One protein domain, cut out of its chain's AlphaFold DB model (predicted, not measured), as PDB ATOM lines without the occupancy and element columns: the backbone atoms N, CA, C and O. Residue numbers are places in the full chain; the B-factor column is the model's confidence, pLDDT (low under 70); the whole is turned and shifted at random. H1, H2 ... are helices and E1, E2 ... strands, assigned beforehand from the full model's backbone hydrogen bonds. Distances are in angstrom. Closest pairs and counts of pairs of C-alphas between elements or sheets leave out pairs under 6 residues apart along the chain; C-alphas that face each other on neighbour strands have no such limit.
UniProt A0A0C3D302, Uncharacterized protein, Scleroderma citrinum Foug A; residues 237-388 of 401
ATOM      1  N   GLN A 237     200.913 121.902 181.701       74.81
ATOM      2  CA  GLN A 237     200.974 123.168 180.984       74.81
ATOM      3  C   GLN A 237     202.338 123.837 181.167       74.81
ATOM      4  O   GLN A 237     202.892 123.865 182.267       74.81
ATOM      5  N   HIS A 238     202.865 124.414 180.085       84.50
ATOM      6  CA  HIS A 238     204.039 125.277 180.148       84.50
ATOM      7  C   HIS A 238     203.727 126.462 181.068       84.50
ATOM      8  O   HIS A 238     202.973 127.367 180.703       84.50
ATOM      9  N   SER A 239     204.275 126.412 182.281       91.56
ATOM     10  CA  SER A 239     204.239 127.523 183.222       91.56
ATOM     11  C   SER A 239     205.547 128.293 183.146       91.56
ATOM     12  O   SER A 239     206.596 127.722 182.840       91.56
ATOM     13  N   CYS A 240     205.473 129.593 183.392       92.81
ATOM     14  CA  CYS A 240     206.640 130.446 183.528       92.81
ATOM     15  C   CYS A 240     206.642 131.112 184.903       92.81
ATOM     16  O   CYS A 240     205.587 131.432 185.462       92.81
ATOM     17  N   ASP A 241     207.839 131.295 185.450       92.62
ATOM     18  CA  ASP A 241     208.055 132.026 186.693       92.62
ATOM     19  C   ASP A 241     208.370 133.495 186.369       92.62
ATOM     20  O   ASP A 241     209.287 133.801 185.604       92.62
ATOM     21  N   LEU A 242     207.605 134.415 186.956       94.50
ATOM     22  CA  LEU A 242     207.771 135.865 186.818       94.50
ATOM     23  C   LEU A 242     207.704 136.534 188.190       94.50
ATOM     24  O   LEU A 242     207.090 136.005 189.118       94.50
ATOM     25  N   LEU A 243     208.312 137.714 188.326       94.25
ATOM     26  CA  LEU A 243     208.167 138.525 189.531       94.25
ATOM     27  C   LEU A 243     207.012 139.516 189.347       94.25
ATOM     28  O   LEU A 243     206.987 140.280 188.383       94.25
ATOM     29  N   VAL A 244     206.078 139.518 190.294       93.88
ATOM     30  CA  VAL A 244     204.967 140.471 190.400       93.88
ATOM     31  C   VAL A 244     205.216 141.316 191.637       93.88
ATOM     32  O   VAL A 244     205.187 140.792 192.749       93.88
ATOM     33  N   ASP A 245     205.510 142.603 191.456       94.06
ATOM     34  CA  ASP A 245     205.952 143.494 192.539       94.06
ATOM     35  C   ASP A 245     207.132 142.891 193.348       94.06
ATOM     36  O   ASP A 245     207.177 142.961 194.575       94.06
ATOM     37  N   GLY A 246     208.070 142.226 192.662       91.62
ATOM     38  CA  GLY A 246     209.223 141.549 193.276       91.62
ATOM     39  C   GLY A 246     208.929 140.168 193.884       91.62
ATOM     40  O   GLY A 246     209.853 139.499 194.341       91.62
ATOM     41  N   VAL A 247     207.675 139.705 193.868       90.12
ATOM     42  CA  VAL A 247     207.283 138.385 194.385       90.12
ATOM     43  C   VAL A 247     207.182 137.374 193.250       90.12
ATOM     44  O   VAL A 247     206.425 137.559 192.303       90.12
ATOM     45  N   SER A 248     207.912 136.270 193.378       90.88
ATOM     46  CA  SER A 248     207.860 135.141 192.447       90.88
ATOM     47  C   SER A 248     206.467 134.507 192.367       90.88
ATOM     48  O   SER A 248     205.879 134.121 193.385       90.88
ATOM     49  N   MET A 249     205.947 134.392 191.145       91.88
ATOM     50  CA  MET A 249     204.665 133.770 190.831       91.88
ATOM     51  C   MET A 249     204.731 132.967 189.533       91.88
ATOM     52  O   MET A 249     205.357 133.375 188.556       91.88
ATOM     53  N   LYS A 250     203.990 131.855 189.521       92.75
ATOM     54  CA  LYS A 250     203.783 131.023 188.335       92.75
ATOM     55  C   LYS A 250     202.597 131.510 187.526       92.75
ATOM     56  O   LYS A 250     201.508 131.714 188.072       92.75
ATOM     57  N   PHE A 251     202.802 131.612 186.223       94.31
ATOM     58  CA  PHE A 251     201.760 131.896 185.253       94.31
ATOM     59  C   PHE A 251     201.663 130.770 184.233       94.31
ATOM     60  O   PHE A 251     202.672 130.200 183.830       94.31
ATOM     61  N   SER A 252     200.442 130.489 183.796       93.44
ATOM     62  CA  SER A 252     200.164 129.596 182.677       93.44
ATOM     63  C   SER A 252     199.782 130.411 181.450       93.44
ATOM     64  O   SER A 252     199.212 131.503 181.567       93.44
ATOM     65  N   PHE A 253     200.058 129.867 180.267       91.38
ATOM     66  CA  PHE A 253     199.544 130.437 179.028       91.38
ATOM     67  C   PHE A 253     198.010 130.461 179.070       91.38
ATOM     68  O   PHE A 253     197.373 129.447 179.362       91.38
ATOM     69  N   ALA A 254     197.415 131.621 178.818       88.75
ATOM     70  CA  ALA A 254     195.971 131.766 178.832       88.75
ATOM     71  C   ALA A 254     195.424 131.481 177.423       88.75
ATOM     72  O   ALA A 254     195.886 132.111 176.468       88.75
ATOM     73  N   PRO A 255     194.438 130.577 177.263       79.94
ATOM     74  CA  PRO A 255     193.693 130.469 176.015       79.94
ATOM     75  C   PRO A 255     193.148 131.839 175.595       79.94
ATOM     76  O   PRO A 255     192.844 132.686 176.447       79.94
ATOM     77  N   ASN A 256     193.022 132.056 174.283       72.62
ATOM     78  CA  ASN A 256     192.457 133.293 173.749       72.62
ATOM     79  C   ASN A 256     191.105 133.576 174.433       72.62
ATOM     80  O   ASN A 256     190.312 132.665 174.644       72.62
ATOM     81  N   ASP A 257     190.894 134.835 174.818       87.25
ATOM     82  CA  ASP A 257     189.709 135.373 175.509       87.25
ATOM     83  C   ASP A 257     189.620 135.266 177.033       87.25
ATOM     84  O   ASP A 257     188.769 135.953 177.599       87.25
ATOM     85  N   VAL A 258     190.532 134.568 177.721       93.88
ATOM     86  CA  VAL A 258     190.546 134.601 179.195       93.88
ATOM     87  C   VAL A 258     190.821 136.023 179.705       93.88
ATOM     88  O   VAL A 258     191.721 136.731 179.226       93.88
ATOM     89  N   LYS A 259     190.020 136.452 180.682       96.06
ATOM     90  CA  LYS A 259     190.045 137.775 181.314       96.06
ATOM     91  C   LYS A 259     190.159 137.662 182.828       96.06
ATOM     92  O   LYS A 259     189.856 136.645 183.449       96.06
ATOM     93  N   LEU A 260     190.585 138.764 183.437       96.31
ATOM     94  CA  LEU A 260     190.607 138.888 184.884       96.31
ATOM     95  C   LEU A 260     189.201 138.694 185.464       96.31
ATOM     96  O   LEU A 260     188.245 139.314 184.993       96.31
ATOM     97  N   GLY A 261     189.092 137.880 186.511       96.81
ATOM     98  CA  GLY A 261     187.821 137.589 187.169       96.81
ATOM     99  C   GLY A 261     186.972 136.533 186.466       96.81
ATOM    100  O   GLY A 261     185.898 136.218 186.976       96.81
ATOM    101  N   ASP A 262     187.428 135.969 185.344       97.62
ATOM    102  CA  ASP A 262     186.782 134.795 184.761       97.62
ATOM    103  C   ASP A 262     186.797 133.650 185.771       97.62
ATOM    104  O   ASP A 262     187.813 133.390 186.423       97.62
ATOM    105  N   TYR A 263     185.672 132.960 185.905       97.75
ATOM    106  CA  TYR A 263     185.563 131.767 186.726       97.75
ATOM    107  C   TYR A 263     185.063 130.591 185.893       97.75
ATOM    108  O   TYR A 263     184.388 130.755 184.877       97.75
ATOM    109  N   GLY A 264     185.399 129.380 186.326       96.12
ATOM    110  CA  GLY A 264     185.141 128.206 185.510       96.12
ATOM    111  C   GLY A 264     185.550 126.886 186.138       96.12
ATOM    112  O   GLY A 264     185.836 126.794 187.339       96.12
ATOM    113  N   GLN A 265     185.551 125.848 185.311       95.00
ATOM    114  CA  GLN A 265     186.003 124.511 185.679       95.00
ATOM    115  C   GLN A 265     187.351 124.209 185.035       95.00
ATOM    116  O   GLN A 265     187.657 124.707 183.957       95.00
ATOM    117  N   ILE A 266     188.128 123.360 185.701       92.81
ATOM    118  CA  ILE A 266     189.292 122.723 185.098       92.81
ATOM    119  C   ILE A 266     188.896 121.297 184.715       92.81
ATOM    120  O   ILE A 266     188.363 120.569 185.561       92.81
ATOM    121  N   THR A 267     189.114 120.926 183.457       92.88
ATOM    122  CA  THR A 267     188.833 119.589 182.916       92.88
ATOM    123  C   THR A 267     189.889 118.566 183.337       92.88
ATOM    124  O   THR A 267     190.936 118.906 183.887       92.88
ATOM    125  N   ASP A 268     189.656 117.292 183.011       90.38
ATOM    126  CA  ASP A 268     190.653 116.226 183.191       90.38
ATOM    127  C   ASP A 268     191.886 116.400 182.278       90.38
ATOM    128  O   ASP A 268     192.954 115.854 182.559       90.38
ATOM    129  N   SER A 269     191.757 117.181 181.195       90.19
ATOM    130  CA  SER A 269     192.879 117.616 180.352       90.19
ATOM    131  C   SER A 269     193.664 118.793 180.941       90.19
ATOM    132  O   SER A 269     194.665 119.183 180.352       90.19
ATOM    133  N   GLU A 270     193.264 119.296 182.115       90.75
ATOM    134  CA  GLU A 270     193.791 120.500 182.775       90.75
ATOM    135  C   GLU A 270     193.475 121.821 182.054       90.75
ATOM    136  O   GLU A 270     194.028 122.867 182.394       90.75
ATOM    137  N   ASP A 271     192.530 121.805 181.113       91.44
ATOM    138  CA  ASP A 271     192.083 123.007 180.417       91.44
ATOM    139  C   ASP A 271     191.065 123.779 181.260       91.44
ATOM    140  O   ASP A 271     190.173 123.205 181.896       91.44
ATOM    141  N   PHE A 272     191.172 125.106 181.241       93.62
ATOM    142  CA  PHE A 272     190.209 125.990 181.886       93.62
ATOM    143  C   PHE A 272     189.039 126.303 180.952       93.62
ATOM    144  O   PHE A 272     189.208 126.955 179.923       93.62
ATOM    145  N   ILE A 273     187.836 125.884 181.349       94.88
ATOM    146  CA  ILE A 273     186.582 126.232 180.678       94.88
ATOM    147  C   ILE A 273     185.937 127.386 181.439       94.88
ATOM    148  O   ILE A 273     185.440 127.199 182.554       94.88
ATOM    149  N   CYS A 274     185.934 128.568 180.824       96.12
ATOM    150  CA  CYS A 274     185.267 129.752 181.355       96.12
ATOM    151  C   CYS A 274     183.741 129.560 181.353       96.12
ATOM    152  O   CYS A 274     183.151 129.206 180.335       96.12
ATOM    153  N   GLU A 275     183.101 129.802 182.497       96.94
ATOM    154  CA  GLU A 275     181.641 129.734 182.667       96.94
ATOM    155  C   GLU A 275     181.005 131.108 182.905       96.94
ATOM    156  O   GLU A 275     179.786 131.257 182.825       96.94
ATOM    157  N   GLY A 276     181.813 132.112 183.233       96.81
ATOM    158  CA  GLY A 276     181.355 133.467 183.486       96.81
ATOM    159  C   GLY A 276     182.474 134.348 184.017       96.81
ATOM    160  O   GLY A 276     183.618 133.917 184.148       96.81
ATOM    161  N   ASN A 277     182.136 135.596 184.329       97.00
ATOM    162  CA  ASN A 277     183.082 136.577 184.840       97.00
ATOM    163  C   ASN A 277     182.511 137.259 186.080       97.00
ATOM    164  O   ASN A 277     181.410 137.806 186.051       97.00
ATOM    165  N   LEU A 278     183.284 137.264 187.164       95.44
ATOM    166  CA  LEU A 278     182.870 137.794 188.459       95.44
ATOM    167  C   LEU A 278     182.472 139.277 188.385       95.44
ATOM    168  O   LEU A 278     181.505 139.689 189.020       95.44
ATOM    169  N   PHE A 279     183.178 140.084 187.588       93.38
ATOM    170  CA  PHE A 279     182.879 141.510 187.432       93.38
ATOM    171  C   PHE A 279     181.648 141.757 186.553       93.38
ATOM    172  O   PHE A 279     180.936 142.742 186.756       93.38
ATOM    173  N   ALA A 280     181.379 140.880 185.584       93.69
ATOM    174  CA  ALA A 280     180.148 140.931 184.800       93.69
ATOM    175  C   ALA A 280     178.928 140.562 185.662       93.69
ATOM    176  O   ALA A 280     177.925 141.277 185.650       93.69
ATOM    177  N   ASP A 281     179.056 139.512 186.473       93.81
ATOM    178  CA  ASP A 281     178.027 139.075 187.416       93.81
ATOM    179  C   ASP A 281     177.764 140.115 188.517       93.81
ATOM    180  O   ASP A 281     176.626 140.329 188.923       93.81
ATOM    181  N   LEU A 282     178.795 140.828 188.976       89.81
ATOM    182  CA  LEU A 282     178.628 141.940 189.915       89.81
ATOM    183  C   LEU A 282     177.743 143.052 189.326       89.81
ATOM    184  O   LEU A 282     176.839 143.551 189.999       89.81
ATOM    185  N   LYS A 283     177.989 143.425 188.061       88.81
ATOM    186  CA  LYS A 283     177.205 144.450 187.358       88.81
ATOM    187  C   LYS A 283     175.754 144.019 187.164       88.81
ATOM    188  O   LYS A 283     174.861 144.846 187.328       88.81
ATOM    189  N   SER A 284     175.506 142.745 186.848       84.38
ATOM    190  CA  SER A 284     174.141 142.238 186.661       84.38
ATOM    191  C   SER A 284     173.335 142.230 187.964       84.38
ATOM    192  O   SER A 284     172.138 142.505 187.946       84.38
ATOM    193  N   LEU A 285     173.996 142.032 189.109       83.81
ATOM    194  CA  LEU A 285     173.385 142.139 190.438       83.81
ATOM    195  C   LEU A 285     173.158 143.590 190.905       83.81
ATOM    196  O   LEU A 285     172.688 143.799 192.020       83.81
ATOM    197  N   SER A 286     173.476 144.596 190.077       78.62
ATOM    198  CA  SER A 286     173.353 146.028 190.407       78.62
ATOM    199  C   SER A 286     174.089 146.441 191.690       78.62
ATOM    200  O   SER A 286     173.747 147.436 192.333       78.62
ATOM    201  N   LEU A 287     175.122 145.689 192.074       77.69
ATOM    202  CA  LEU A 287     175.943 146.012 193.231       77.69
ATOM    203  C   LEU A 287     176.875 147.170 192.859       77.69
ATOM    204  O   LEU A 287     177.697 147.055 191.954       77.69
ATOM    205  N   LYS A 288     176.770 148.294 193.577       77.44
ATOM    206  CA  LYS A 288     177.579 149.511 193.355       77.44
ATOM    207  C   LYS A 288     179.048 149.381 193.793       77.44
ATOM    208  O   LYS A 288     179.723 150.396 193.941       77.44
ATOM    209  N   ALA A 289     179.546 148.167 194.025       76.38
ATOM    210  CA  ALA A 289     180.922 147.973 194.460       76.38
ATOM    211  C   ALA A 289     181.874 148.338 193.310       76.38
ATOM    212  O   ALA A 289     181.898 147.681 192.266       76.38
ATOM    213  N   ASN A 290     182.637 149.414 193.489       83.38
ATOM    214  CA  ASN A 290     183.665 149.812 192.540       83.38
ATOM    215  C   ASN A 290     184.957 149.086 192.909       83.38
ATOM    216  O   ASN A 290     185.710 149.530 193.770       83.38
ATOM    217  N   ILE A 291     185.187 147.953 192.253       88.50
ATOM    218  CA  ILE A 291     186.315 147.058 192.510       88.50
ATOM    219  C   ILE A 291     187.286 147.171 191.320       88.50
ATOM    220  O   ILE A 291     187.301 146.285 190.459       88.50
ATOM    221  N   PRO A 292     188.048 148.278 191.183       92.75
ATOM    222  CA  PRO A 292     188.973 148.433 190.071       92.75
ATOM    223  C   PRO A 292     190.096 147.389 190.175       92.75
ATOM    224  O   PRO A 292     190.603 147.143 191.275       92.75
ATOM    225  N   PRO A 293     190.517 146.779 189.052       95.19
ATOM    226  CA  PRO A 293     191.698 145.927 189.032       95.19
ATOM    227  C   PRO A 293     192.933 146.669 189.541       95.19
ATOM    228  O   PRO A 293     193.179 147.820 189.172       95.19
ATOM    229  N   ARG A 294     193.744 145.991 190.351       96.25
ATOM    230  CA  ARG A 294     195.057 146.475 190.766       96.25
ATOM    231  C   ARG A 294     196.067 146.195 189.658       96.25
ATOM    232  O   ARG A 294     196.126 145.079 189.146       96.25
ATOM    233  N   GLN A 295     196.865 147.202 189.316       97.00
ATOM    234  CA  GLN A 295     197.988 147.061 188.394       97.00
ATOM    235  C   GLN A 295     199.255 146.659 189.153       97.00
ATOM    236  O   GLN A 295     199.443 147.051 190.306       97.00
ATOM    237  N   HIS A 296     200.106 145.884 188.493       96.19
ATOM    238  CA  HIS A 296     201.347 145.360 189.047       96.19
ATOM    239  C   HIS A 296     202.506 145.556 188.087       96.19
ATOM    240  O   HIS A 296     202.341 145.462 186.866       96.19
ATOM    241  N   ILE A 297     203.688 145.752 188.666       95.38
ATOM    242  CA  ILE A 297     204.937 145.762 187.916       95.38
ATOM    243  C   ILE A 297     205.359 144.311 187.708       95.38
ATOM    244  O   ILE A 297     205.478 143.542 188.664       95.38
ATOM    245  N   ILE A 298     205.579 143.947 186.447       95.44
ATOM    246  CA  ILE A 298     206.103 142.640 186.063       95.44
ATOM    247  C   ILE A 298     207.594 142.790 185.774       95.44
ATOM    248  O   ILE A 298     207.986 143.645 184.980       95.44
ATOM    249  N   SER A 299     208.421 141.960 186.403       94.50
ATOM    250  CA  SER A 299     209.866 141.949 186.182       94.50
ATOM    251  C   SER A 299     210.413 140.534 186.006       94.50
ATOM    252  O   SER A 299     209.774 139.537 186.353       94.50
ATOM    253  N   GLU A 300     211.611 140.453 185.433       93.69
ATOM    254  CA  GLU A 300     212.319 139.194 185.209       93.69
ATOM    255  C   GLU A 300     212.731 138.556 186.545       93.69
ATOM    256  O   GLU A 300     212.989 139.261 187.521       93.69
ATOM    257  N   TRP A 301     212.849 137.223 186.577       87.81
ATOM    258  CA  TRP A 301     213.326 136.472 187.745       87.81
ATOM    259  C   TRP A 301     214.665 136.977 188.298       87.81
ATOM    260  O   TRP A 301     214.885 136.979 189.506       87.81
ATOM    261  N   SER A 302     215.558 137.430 187.415       87.56
ATOM    262  CA  SER A 302     216.875 137.958 187.775       87.56
ATOM    263  C   SER A 302     216.816 139.303 188.518       87.56
ATOM    264  O   SER A 302     217.839 139.769 189.014       87.56
ATOM    265  N   GLY A 303     215.638 139.931 188.604       80.69
ATOM    266  CA  GLY A 303     215.430 141.237 189.229       80.69
ATOM    267  C   GLY A 303     215.878 142.422 188.369       80.69
ATOM    268  O   GLY A 303     215.647 143.567 188.752       80.69
ATOM    269  N   TYR A 304     216.480 142.182 187.200       79.12
ATOM    270  CA  TYR A 304     216.911 143.246 186.298       79.12
ATOM    271  C   TYR A 304     215.736 143.752 185.460       79.12
ATOM    272  O   TYR A 304     215.211 143.049 184.596       79.12
ATOM    273  N   LEU A 305     215.344 145.007 185.685       73.00
ATOM    274  CA  LEU A 305     214.463 145.715 184.765       73.00
ATOM    275  C   LEU A 305     215.311 146.213 183.587       73.00
ATOM    276  O   LEU A 305     216.185 147.060 183.764       73.00
ATOM    277  N   ARG A 306     215.086 145.683 182.382       79.75
ATOM    278  CA  ARG A 306     215.716 146.239 181.178       79.75
ATOM    279  C   ARG A 306     215.066 147.573 180.829       79.75
ATOM    280  O   ARG A 306     213.842 147.682 180.823       79.75
ATOM    281  N   GLU A 307     215.880 148.542 180.422       81.12
ATOM    282  CA  GLU A 307     215.412 149.852 179.936       81.12
ATOM    283  C   GLU A 307     214.458 149.738 178.733       81.12
ATOM    284  O   GLU A 307     213.645 150.623 178.490       81.12
ATOM    285  N   SER A 308     214.497 148.618 178.003       83.81
ATOM    286  CA  SER A 308     213.687 148.390 176.804       83.81
ATOM    287  C   SER A 308     212.214 148.049 177.068       83.81
ATOM    288  O   SER A 308     211.481 147.806 176.113       83.81
ATOM    289  N   GLY A 309     211.771 147.955 178.329       90.12
ATOM    290  CA  GLY A 309     210.405 147.522 178.661       90.12
ATOM    291  C   GLY A 309     210.103 146.077 178.242       90.12
ATOM    292  O   GLY A 309     208.945 145.726 178.032       90.12
ATOM    293  N   ILE A 310     211.141 145.248 178.083       93.25
ATOM    294  CA  ILE A 310     211.040 143.830 177.716       93.25
ATOM    295  C   ILE A 310     211.332 142.993 178.959       93.25
ATOM    296  O   ILE A 310     212.349 143.210 179.618       93.25
ATOM    297  N   VAL A 311     210.474 142.015 179.243       94.69
ATOM    298  CA  VAL A 311     210.647 141.053 180.340       94.69
ATOM    299  C   VAL A 311     210.733 139.645 179.775       94.69
ATOM    300  O   VAL A 311     209.921 139.262 178.940       94.69
ATOM    301  N   ARG A 312     211.694 138.846 180.239       94.31
ATOM    302  CA  ARG A 312     211.814 137.439 179.842       94.31
ATOM    303  C   ARG A 312     211.031 136.543 180.795       94.31
ATOM    304  O   ARG A 312     211.286 136.536 181.996       94.31
ATOM    305  N   ALA A 313     210.089 135.785 180.246       93.56
ATOM    306  CA  ALA A 313     209.348 134.745 180.943       93.56
ATOM    307  C   ALA A 313     209.997 133.388 180.652       93.56
ATOM    308  O   ALA A 313     209.923 132.904 179.524       93.56
ATOM    309  N   TYR A 314     210.656 132.798 181.646       90.12
ATOM    310  CA  TYR A 314     211.391 131.539 181.496       90.12
ATOM    311  C   TYR A 314     210.480 130.330 181.741       90.12
ATOM    312  O   TYR A 314     209.784 130.281 182.753       90.12
ATOM    313  N   TYR A 315     210.518 129.347 180.838       87.75
ATOM    314  CA  TYR A 315     209.887 128.025 181.002       87.75
ATOM    315  C   TYR A 315     210.872 127.002 181.560       87.75
ATOM    316  O   TYR A 315     210.537 126.151 182.380       87.75
ATOM    317  N   THR A 316     212.105 127.086 181.069       86.75
ATOM    318  CA  THR A 316     213.276 126.330 181.505       86.75
ATOM    319  C   THR A 316     214.463 127.299 181.526       86.75
ATOM    320  O   THR A 316     214.355 128.388 180.953       86.75
ATOM    321  N   PRO A 317     215.600 126.953 182.157       86.75
ATOM    322  CA  PRO A 317     216.767 127.838 182.201       86.75
ATOM    323  C   PRO A 317     217.220 128.363 180.827       86.75
ATOM    324  O   PRO A 317     217.674 129.500 180.733       86.75
ATOM    325  N   ASP A 318     217.011 127.577 179.764       90.50
ATOM    326  CA  ASP A 318     217.451 127.893 178.399       90.50
ATOM    327  C   ASP A 318     216.311 128.322 177.453       90.50
ATOM    328  O   ASP A 318     216.563 128.662 176.299       90.50
ATOM    329  N   CYS A 319     215.051 128.308 177.908       91.56
ATOM    330  CA  CYS A 319     213.887 128.621 177.077       91.56
ATOM    331  C   CYS A 319     213.046 129.725 177.715       91.56
ATOM    332  O   CYS A 319     212.509 129.555 178.813       91.56
ATOM    333  N   PHE A 320     212.888 130.839 177.001       92.69
ATOM    334  CA  PHE A 320     212.085 131.971 177.445       92.69
ATOM    335  C   PHE A 320     211.259 132.572 176.309       92.69
ATOM    336  O   PHE A 320     211.566 132.416 175.128       92.69
ATOM    337  N   THR A 321     210.217 133.307 176.684       92.12
ATOM    338  CA  THR A 321     209.479 134.205 175.792       92.12
ATOM    339  C   THR A 321     209.681 135.643 176.240       92.12
ATOM    340  O   THR A 321     209.684 135.937 177.435       92.12
ATOM    341  N   GLU A 322     209.869 136.549 175.283       93.69
ATOM    342  CA  GLU A 322     209.959 137.982 175.552       93.69
ATOM    343  C   GLU A 322     208.547 138.580 175.629       93.69
ATOM    344  O   GLU A 322     207.732 138.438 174.718       93.69
ATOM    345  N   LEU A 323     208.249 139.220 176.755       93.75
ATOM    346  CA  LEU A 323     207.022 139.957 177.016       93.75
ATOM    347  C   LEU A 323     207.307 141.443 176.821       93.75
ATOM    348  O   LEU A 323     208.152 142.012 177.516       93.75
ATOM    349  N   TYR A 324     206.603 142.074 175.888       92.88
ATOM    350  CA  TYR A 324     206.775 143.489 175.572       92.88
ATOM    351  C   TYR A 324     205.781 144.331 176.366       92.88
ATOM    352  O   TYR A 324     204.568 144.178 176.211       92.88
ATOM    353  N   GLN A 325     206.308 145.219 177.209       93.88
ATOM    354  CA  GLN A 325     205.547 146.098 178.101       93.88
ATOM    355  C   GLN A 325     204.471 145.343 178.904       93.88
ATOM    356  O   GLN A 325     203.291 145.692 178.834       93.88
ATOM    357  N   PRO A 326     204.840 144.275 179.638       95.50
ATOM    358  CA  PRO A 326     203.864 143.481 180.366       95.50
ATOM    359  C   PRO A 326     203.179 144.311 181.457       95.50
ATOM    360  O   PRO A 326     203.829 144.852 182.350       95.50
ATOM    361  N   LEU A 327     201.850 144.346 181.416       95.44
ATOM    362  CA  LEU A 327     200.992 144.921 182.443       95.44
ATOM    363  C   LEU A 327     200.333 143.796 183.240       95.44
ATOM    364  O   LEU A 327     199.483 143.065 182.724       95.44
ATOM    365  N   GLY A 328     200.719 143.660 184.508       96.56
ATOM    366  CA  GLY A 328     200.078 142.734 185.434       96.56
ATOM    367  C   GLY A 328     198.793 143.321 186.003       96.56
ATOM    368  O   GLY A 328     198.786 144.462 186.453       96.56
ATOM    369  N   LEU A 329     197.717 142.539 186.032       96.88
ATOM    370  CA  LEU A 329     196.438 142.910 186.638       96.88
ATOM    371  C   LEU A 329     195.990 141.836 187.635       96.88
ATOM    372  O   LEU A 329     196.093 140.646 187.339       96.88
ATOM    373  N   SER A 330     195.446 142.243 188.782       96.75
ATOM    374  CA  SER A 330     194.797 141.356 189.763       96.75
ATOM    375  C   SER A 330     193.526 141.994 190.350       96.75
ATOM    376  O   SER A 330     193.352 143.212 190.238       96.75
ATOM    377  N   PRO A 331     192.595 141.233 190.961       95.00
ATOM    378  CA  PRO A 331     191.558 141.820 191.793       95.00
ATOM    379  C   PRO A 331     192.174 142.565 192.984       95.00
ATOM    380  O   PRO A 331     193.234 142.175 193.482       95.00
ATOM    381  N   PRO A 332     191.514 143.609 193.500       93.19
ATOM    382  CA  PRO A 332     191.982 144.274 194.702       93.19
ATOM    383  C   PRO A 332     191.871 143.334 195.908       93.19
ATOM    384  O   PRO A 332     190.933 142.555 196.041       93.19
ATOM    385  N   SER A 333     192.821 143.444 196.833       89.44
ATOM    386  CA  SER A 333     192.847 142.668 198.080       89.44
ATOM    387  C   SER A 333     192.155 143.420 199.227       89.44
ATOM    388  O   SER A 333     192.679 143.482 200.339       89.44
ATOM    389  N   ASN A 334     191.009 144.047 198.949       91.69
ATOM    390  CA  ASN A 334     190.227 144.808 199.929       91.69
ATOM    391  C   ASN A 334     189.028 143.999 200.458       91.69
ATOM    392  O   ASN A 334     188.681 142.942 199.923       91.69
ATOM    393  N   ASP A 335     188.393 144.496 201.518       91.06
ATOM    394  CA  ASP A 335     187.282 143.799 202.177       91.06
ATOM    395  C   ASP A 335     186.033 143.677 201.295       91.06
ATOM    396  O   ASP A 335     185.283 142.708 201.428       91.06
ATOM    397  N   GLU A 336     185.823 144.606 200.359       92.12
ATOM    398  CA  GLU A 336     184.727 144.536 199.387       92.12
ATOM    399  C   GLU A 336     184.877 143.316 198.475       92.12
ATOM    400  O   GLU A 336     183.946 142.521 198.337       92.12
ATOM    401  N   PHE A 337     186.069 143.111 197.909       92.44
ATOM    402  CA  PHE A 337     186.350 141.950 197.073       92.44
ATOM    403  C   PHE A 337     186.279 140.642 197.868       92.44
ATOM    404  O   PHE A 337     185.681 139.669 197.413       92.44
ATOM    405  N   LYS A 338     186.817 140.610 199.090       93.31
ATOM    406  CA  LYS A 338     186.710 139.434 199.969       93.31
ATOM    407  C   LYS A 338     185.251 139.091 200.295       93.31
ATOM    408  O   LYS A 338     184.861 137.924 200.260       93.31
ATOM    409  N   SER A 339     184.426 140.103 200.557       91.44
ATOM    410  CA  SER A 339     182.986 139.936 200.789       91.44
ATOM    411  C   SER A 339     182.263 139.434 199.538       91.44
ATOM    412  O   SER A 339     181.387 138.576 199.642       91.44
ATOM    413  N   LEU A 340     182.688 139.884 198.354       93.00
ATOM    414  CA  LEU A 340     182.198 139.379 197.074       93.00
ATOM    415  C   LEU A 340     182.513 137.888 196.887       93.00
ATOM    416  O   LEU A 340     181.643 137.106 196.508       93.00
ATOM    417  N   LEU A 341     183.735 137.450 197.201       94.44
ATOM    418  CA  LEU A 341     184.075 136.025 197.141       94.44
ATOM    419  C   LEU A 341     183.159 135.197 198.052       94.44
ATOM    420  O   LEU A 341     182.686 134.134 197.649       94.44
ATOM    421  N   VAL A 342     182.854 135.696 199.253       92.38
ATOM    422  CA  VAL A 342     181.920 135.030 200.172       92.38
ATOM    423  C   VAL A 342     180.501 134.993 199.606       92.38
ATOM    424  O   VAL A 342     179.886 133.926 199.626       92.38
ATOM    425  N   SER A 343     179.983 136.098 199.057       92.50
ATOM    426  CA  SER A 343     178.612 136.147 198.526       92.50
ATOM    427  C   SER A 343     178.401 135.183 197.356       92.50
ATOM    428  O   SER A 343     177.316 134.629 197.197       92.50
ATOM    429  N   PHE A 344     179.447 134.931 196.563       93.06
ATOM    430  CA  PHE A 344     179.416 133.975 195.454       93.06
ATOM    431  C   PHE A 344     179.743 132.528 195.856       93.06
ATOM    432  O   PHE A 344     179.569 131.624 195.036       93.06
ATOM    433  N   SER A 345     180.176 132.270 197.094       91.19
ATOM    434  CA  SER A 345     180.692 130.958 197.523       91.19
ATOM    435  C   SER A 345     179.730 129.789 197.318       91.19
ATOM    436  O   SER A 345     180.161 128.684 196.994       91.19
ATOM    437  N   THR A 346     178.423 130.014 197.460       88.62
ATOM    438  CA  THR A 346     177.406 128.976 197.257       88.62
ATOM    439  C   THR A 346     177.251 128.627 195.778       88.62
ATOM    440  O   THR A 346     177.276 127.447 195.428       88.62
ATOM    441  N   ARG A 347     177.165 129.637 194.902       92.38
ATOM    442  CA  ARG A 347     176.969 129.481 193.451       92.38
ATOM    443  C   ARG A 347     178.231 129.010 192.731       92.38
ATOM    444  O   ARG A 347     178.138 128.198 191.819       92.38
ATOM    445  N   LEU A 348     179.400 129.488 193.153       94.00
ATOM    446  CA  LEU A 348     180.696 129.189 192.532       94.00
ATOM    447  C   LEU A 348     181.461 128.088 193.276       94.00
ATOM    448  O   LEU A 348     182.685 127.976 193.176       94.00
ATOM    449  N   THR A 349     180.730 127.236 194.002       91.12
ATOM    450  CA  THR A 349     181.305 126.079 194.689       91.12
ATOM    451  C   THR A 349     182.148 125.262 193.712       91.12
ATOM    452  O   THR A 349     181.700 124.882 192.630       91.12
ATOM    453  N   ASN A 350     183.373 124.940 194.120       89.88
ATOM    454  CA  ASN A 350     184.322 124.149 193.342       89.88
ATOM    455  C   ASN A 350     184.813 124.753 192.020       89.88
ATOM    456  O   ASN A 350     185.558 124.063 191.315       89.88
ATOM    457  N   ARG A 351     184.500 126.016 191.728       95.38
ATOM    458  CA  ARG A 351     185.058 126.743 190.586       95.38
ATOM    459  C   ARG A 351     186.460 127.260 190.866       95.38
ATOM    460  O   ARG A 351     186.895 127.361 192.015       95.38
ATOM    461  N   TYR A 352     187.161 127.544 189.782       96.50
ATOM    462  CA  TYR A 352     188.434 128.243 189.769       96.50
ATOM    463  C   TYR A 352     188.199 129.669 189.283       96.50
ATOM    464  O   TYR A 352     187.227 129.923 188.578       96.50
ATOM    465  N   LEU A 353     189.076 130.575 189.685       97.38
ATOM    466  CA  LEU A 353     189.043 131.998 189.402       97.38
ATOM    467  C   LEU A 353     190.371 132.410 188.770       97.38
ATOM    468  O   LEU A 353     191.444 132.087 189.284       97.38
ATOM    469  N   VAL A 354     190.297 133.173 187.689       97.12
ATOM    470  CA  VAL A 354     191.440 133.864 187.102       97.12
ATOM    471  C   VAL A 354     191.746 135.075 187.976       97.12
ATOM    472  O   VAL A 354     191.072 136.107 187.913       97.12
ATOM    473  N   THR A 355     192.747 134.922 188.839       96.81
ATOM    474  CA  THR A 355     193.108 135.926 189.849       96.81
ATOM    475  C   THR A 355     194.188 136.879 189.375       96.81
ATOM    476  O   THR A 355     194.339 137.945 189.955       96.81
ATOM    477  N   ARG A 356     194.953 136.537 188.335       96.62
ATOM    478  CA  ARG A 356     195.891 137.477 187.715       96.62
ATOM    479  C   ARG A 356     195.939 137.268 186.218       96.62
ATOM    480  O   ARG A 356     195.827 136.134 185.754       96.62
ATOM    481  N   VAL A 357     196.145 138.349 185.482       96.69
ATOM    482  CA  VAL A 357     196.448 138.306 184.049       96.69
ATOM    483  C   VAL A 357     197.624 139.219 183.748       96.69
ATOM    484  O   VAL A 357     197.739 140.287 184.343       96.69
ATOM    485  N   ILE A 358     198.487 138.808 182.826       96.19
ATOM    486  CA  ILE A 358     199.517 139.671 182.248       96.19
ATOM    487  C   ILE A 358     199.101 139.961 180.816       96.19
ATOM    488  O   ILE A 358     198.903 139.043 180.017       96.19
ATOM    489  N   GLN A 359     198.954 141.244 180.515       94.69
ATOM    490  CA  GLN A 359     198.682 141.746 179.177       94.69
ATOM    491  C   GLN A 359     199.985 142.269 178.588       94.69
ATOM    492  O   GLN A 359     200.670 143.050 179.238       94.69
ATOM    493  N   CYS A 360     200.333 141.837 177.381       93.25
ATOM    494  CA  CYS A 360     201.528 142.314 176.689       93.25
ATOM    495  C   CYS A 360     201.126 143.013 175.396       93.25
ATOM    496  O   CYS A 360     200.191 142.577 174.722       93.25
ATOM    497  N   SER A 361     201.853 144.063 175.028       90.38
ATOM    498  CA  SER A 361     201.715 144.678 173.710       90.38
ATOM    499  C   SER A 361     202.102 143.675 172.617       90.38
ATOM    500  O   SER A 361     202.932 142.790 172.841       90.38
ATOM    501  N   ALA A 362     201.493 143.797 171.434       86.75
ATOM    502  CA  ALA A 362     201.883 142.982 170.287       86.75
ATOM    503  C   ALA A 362     203.358 143.240 169.944       86.75
ATOM    504  O   ALA A 362     203.813 144.388 169.963       86.75
ATOM    505  N   ASP A 363     204.103 142.179 169.629       82.88
ATOM    506  CA  ASP A 363     205.482 142.322 169.174       82.88
ATOM    507  C   ASP A 363     205.480 142.956 167.780       82.88
ATOM    508  O   ASP A 363     205.097 142.323 166.795       82.88
ATOM    509  N   ALA A 364     205.937 144.206 167.690       81.31
ATOM    510  CA  ALA A 364     206.043 144.932 166.426       81.31
ATOM    511  C   ALA A 364     206.954 144.228 165.402       81.31
ATOM    512  O   ALA A 364     206.868 144.510 164.208       81.31
ATOM    513  N   ARG A 365     207.832 143.316 165.847       83.44
ATOM    514  CA  ARG A 365     208.713 142.530 164.974       83.44
ATOM    515  C   ARG A 365     207.987 141.361 164.316       83.44
ATOM    516  O   ARG A 365     208.401 140.926 163.242       83.44
ATOM    517  N   MET A 366     206.905 140.866 164.918       78.75
ATOM    518  CA  MET A 366     206.066 139.829 164.324       78.75
ATOM    519  C   MET A 366     205.005 140.462 163.426       78.75
ATOM    520  O   MET A 366     203.857 140.676 163.818       78.75
ATOM    521  N   TYR A 367     205.403 140.746 162.185       79.25
ATOM    522  CA  TYR A 367     204.491 141.174 161.128       79.25
ATOM    523  C   TYR A 367     203.297 140.208 161.021       79.25
ATOM    524  O   TYR A 367     203.454 139.054 160.631       79.25
ATOM    525  N   GLY A 368     202.102 140.694 161.368       77.94
ATOM    526  CA  GLY A 368     200.834 139.978 161.185       77.94
ATOM    527  C   GLY A 368     200.212 139.351 162.436       77.94
ATOM    528  O   GLY A 368     199.099 138.839 162.337       77.94
ATOM    529  N   SER A 369     200.848 139.414 163.613       69.62
ATOM    530  CA  SER A 369     200.224 138.925 164.852       69.62
ATOM    531  C   SER A 369     199.574 140.068 165.633       69.62
ATOM    532  O   SER A 369     200.214 140.745 166.432       69.62
ATOM    533  N   SER A 370     198.269 140.275 165.444       74.81
ATOM    534  CA  SER A 370     197.465 141.130 166.335       74.81
ATOM    535  C   SER A 370     197.129 140.441 167.666       74.81
ATOM    536  O   SER A 370     196.313 140.945 168.439       74.81
ATOM    537  N   VAL A 371     197.692 139.256 167.920       75.50
ATOM    538  CA  VAL A 371     197.353 138.436 169.079       75.50
ATOM    539  C   VAL A 371     198.108 138.963 170.292       75.50
ATOM    540  O   VAL A 371     199.323 138.825 170.412       75.50
ATOM    541  N   THR A 372     197.371 139.572 171.213       81.88
ATOM    542  CA  THR A 372     197.869 139.907 172.547       81.88
ATOM    543  C   THR A 372     198.178 138.607 173.286       81.88
ATOM    544  O   THR A 372     197.254 137.891 173.677       81.88
ATOM    545  N   THR A 373     199.456 138.291 173.503       77.38
ATOM    546  CA  THR A 373     199.832 137.158 174.357       77.38
ATOM    547  C   THR A 373     199.329 137.417 175.771       77.38
ATOM    548  O   THR A 373     199.639 138.453 176.371       77.38
ATOM    549  N   ARG A 374     198.545 136.479 176.310       87.25
ATOM    550  CA  ARG A 374     198.018 136.556 177.671       87.25
ATOM    551  C   ARG A 374     198.552 135.413 178.508       87.25
ATOM    552  O   ARG A 374     198.477 134.247 178.134       87.25
ATOM    553  N   TRP A 375     199.044 135.779 179.678       94.44
ATOM    554  CA  TRP A 375     199.389 134.842 180.735       94.44
ATOM    555  C   TRP A 375     198.386 135.012 181.857       94.44
ATOM    556  O   TRP A 375     197.921 136.127 182.102       94.44
ATOM    557  N   CYS A 376     198.042 133.933 182.545       95.69
ATOM    558  CA  CYS A 376     197.113 134.005 183.658       95.69
ATOM    559  C   CYS A 376     197.571 133.169 184.847       95.69
ATOM    560  O   CYS A 376     198.296 132.184 184.714       95.69
ATOM    561  N   ASN A 377     197.141 133.599 186.028       95.50
ATOM    562  CA  ASN A 377     197.213 132.811 187.241       95.50
ATOM    563  C   ASN A 377     195.790 132.412 187.629       95.50
ATOM    564  O   ASN A 377     194.910 133.265 187.796       95.50
ATOM    565  N   ILE A 378     195.581 131.107 187.758       95.56
ATOM    566  CA  ILE A 378     194.306 130.519 188.142       95.56
ATOM    567  C   ILE A 378     194.446 130.001 189.569       95.56
ATOM    568  O   ILE A 378     195.392 129.292 189.908       95.56
ATOM    569  N   ALA A 379     193.480 130.341 190.410       96.00
ATOM    570  CA  ALA A 379     193.418 129.857 191.777       96.00
ATOM    571  C   ALA A 379     191.977 129.516 192.145       96.00
ATOM    572  O   ALA A 379     191.026 129.970 191.516       96.00
ATOM    573  N   LYS A 380     191.791 128.706 193.178       96.12
ATOM    574  CA  LYS A 380     190.482 128.453 193.770       96.12
ATOM    575  C   LYS A 380     190.367 129.269 195.058       96.12
ATOM    576  O   LYS A 380     191.105 128.975 195.998       96.12
ATOM    577  N   PRO A 381     189.458 130.256 195.145       95.81
ATOM    578  CA  PRO A 381     189.193 130.941 196.403       95.81
ATOM    579  C   PRO A 381     188.890 129.931 197.507       95.81
ATOM    580  O   PRO A 381     188.090 129.013 197.313       95.81
ATOM    581  N   PHE A 382     189.529 130.085 198.664       93.25
ATOM    582  CA  PHE A 382     189.385 129.151 199.780       93.25
ATOM    583  C   PHE A 382     187.923 129.048 200.230       93.25
ATOM    584  O   PHE A 382     187.415 127.960 200.473       93.25
ATOM    585  N   VAL A 383     187.194 130.165 200.207       91.38
ATOM    586  CA  VAL A 383     185.753 130.212 200.503       91.38
ATOM    587  C   VAL A 383     184.877 129.480 199.475       91.38
ATOM    588  O   VAL A 383     183.735 129.152 199.777       91.38
ATOM    589  N   TRP A 384     185.381 129.199 198.267       92.38
ATOM    590  CA  TRP A 384     184.688 128.393 197.243       92.38
ATOM    591  C   TRP A 384     185.080 126.917 197.308       92.38
ATOM    592  O   TRP A 384     184.494 126.069 196.618       92.38
ATOM    593  N   TYR A 385     186.093 126.596 198.110       88.81
ATOM    594  CA  TYR A 385     186.521 125.235 198.329       88.81
ATOM    595  C   TYR A 385     185.504 124.519 199.214       88.81
ATOM    596  O   TYR A 385     185.370 124.770 200.408       88.81
ATOM    597  N   ARG A 386     184.793 123.570 198.610       77.56
ATOM    598  CA  ARG A 386     184.065 122.533 199.333       77.56
ATOM    599  C   ARG A 386     184.526 121.203 198.797       77.56
ATOM    600  O   ARG A 386     184.581 121.028 197.580       77.56
ATOM    601  N   ASN A 387     184.800 120.250 199.679       64.50
ATOM    602  CA  ASN A 387     185.186 118.916 199.242       64.50
ATOM    603  C   ASN A 387     184.182 118.379 198.214       64.50
ATOM    604  O   ASN A 387     182.985 118.275 198.489       64.50
ATOM    605  N   LYS A 388     184.690 118.051 197.013       60.59
ATOM    606  CA  LYS A 388     183.901 117.559 195.865       60.59
ATOM    607  C   LYS A 388     182.980 116.383 196.244       60.59
ATOM    608  O   LYS A 388     181.937 116.203 195.623       60.59
TER     609      LYS A 388
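Overview. This is residues 237 to 388 of the 401 residues of an uncharacterized protein of Scleroderma citrinum Foug A (UniProt A0A0C3D302). A small closed barrel of six strands, E1, E2, E10, E9, E8 and E5, makes the core; the hairpin E6 and E7 packs at one end of the long axis, E6 on E1, and at the other end are the hairpin E3 and E4, paired onto E9, and the helices H1 and H2. The printed part has 152 residues, with named elements in the order E1 E2 E3 E4 H1 E5 E6 E7 E8 H2 E9 E10. Neighbour strands are antiparallel in the barrel and in the separate two-strand sheet E6 - E7; the class is mixed, helices and strands. The whole is compact, with a radius of gyration of the C-alphas of 16.4 A and spans of 45 by 35 by 31 A.

Along the chain. Find C-alpha 239 at (204.239, 127.523, 183.222), where E1, residues 239 to 244, begins. Next come E2, residues 247 to 253, 18.9 A long, E3, residues 262 to 266, and E4, residues 272 to 277. H1, residues 278 to 284, follows directly, then E5, residues 294 to 299. Look for E6 at residues 310 to 316, 18.0 A long, E7 at 319 to 324, 16.6 A, and E8 at 327 to 330. H2, residues 335 to 344, runs 14.3 A from C-alpha 335 at (187.282, 143.799, 202.177). E9, residues 352 to 359, covers 20.0 A, and E10, residues 374 to 381, covers 21.5 A, ending at (189.193, 130.941, 196.403).

Arrangement. Start at E1 and go round the barrel. In the hairpin E1 and E2, N 242 and O 249 are 2.9 A apart. E2 pairs with E10 at N 252 and O 376, 2.9 A. In the hairpin E9 and E10, find N 353 and O 379 at 2.7 A; E9 pairs with E8 at N 329 and O 357, 2.8 A. E8 pairs with E5 at N 296 and O 328, 2.8 A, and N 299 and O 243, 3.0 A, close the ring. E3 pairs with E9 at N 354 and O 262, 2.8 A, and in its hairpin with E4 at N 263 and O 276, 2.9 A. In the hairpin E6 and E7, N 313 and O 321 are 2.8 A apart; the closest C-alphas of E1 and E6, Cys 240 and Tyr 315, are 4.8 A apart. E7 runs on into E8 at 93 degrees. H1 is on the barrel; H2 is not on it, and the two helices are near each other. In both, every O i to N i+4 pair is within hydrogen-bond range.

Size, cuts and confidence. The C-alphas of Ser 286 and Asp 318, the two farthest apart, are 49.2 A apart. The printed part has no cut. The one long link is E9 to E10, residues 360 to 373, whose C-alphas lie 12 to 26 A from the mean of the C-alphas. The mean pLDDT of the printed part is 90.1; residues 369, 387 and 388 are under 70.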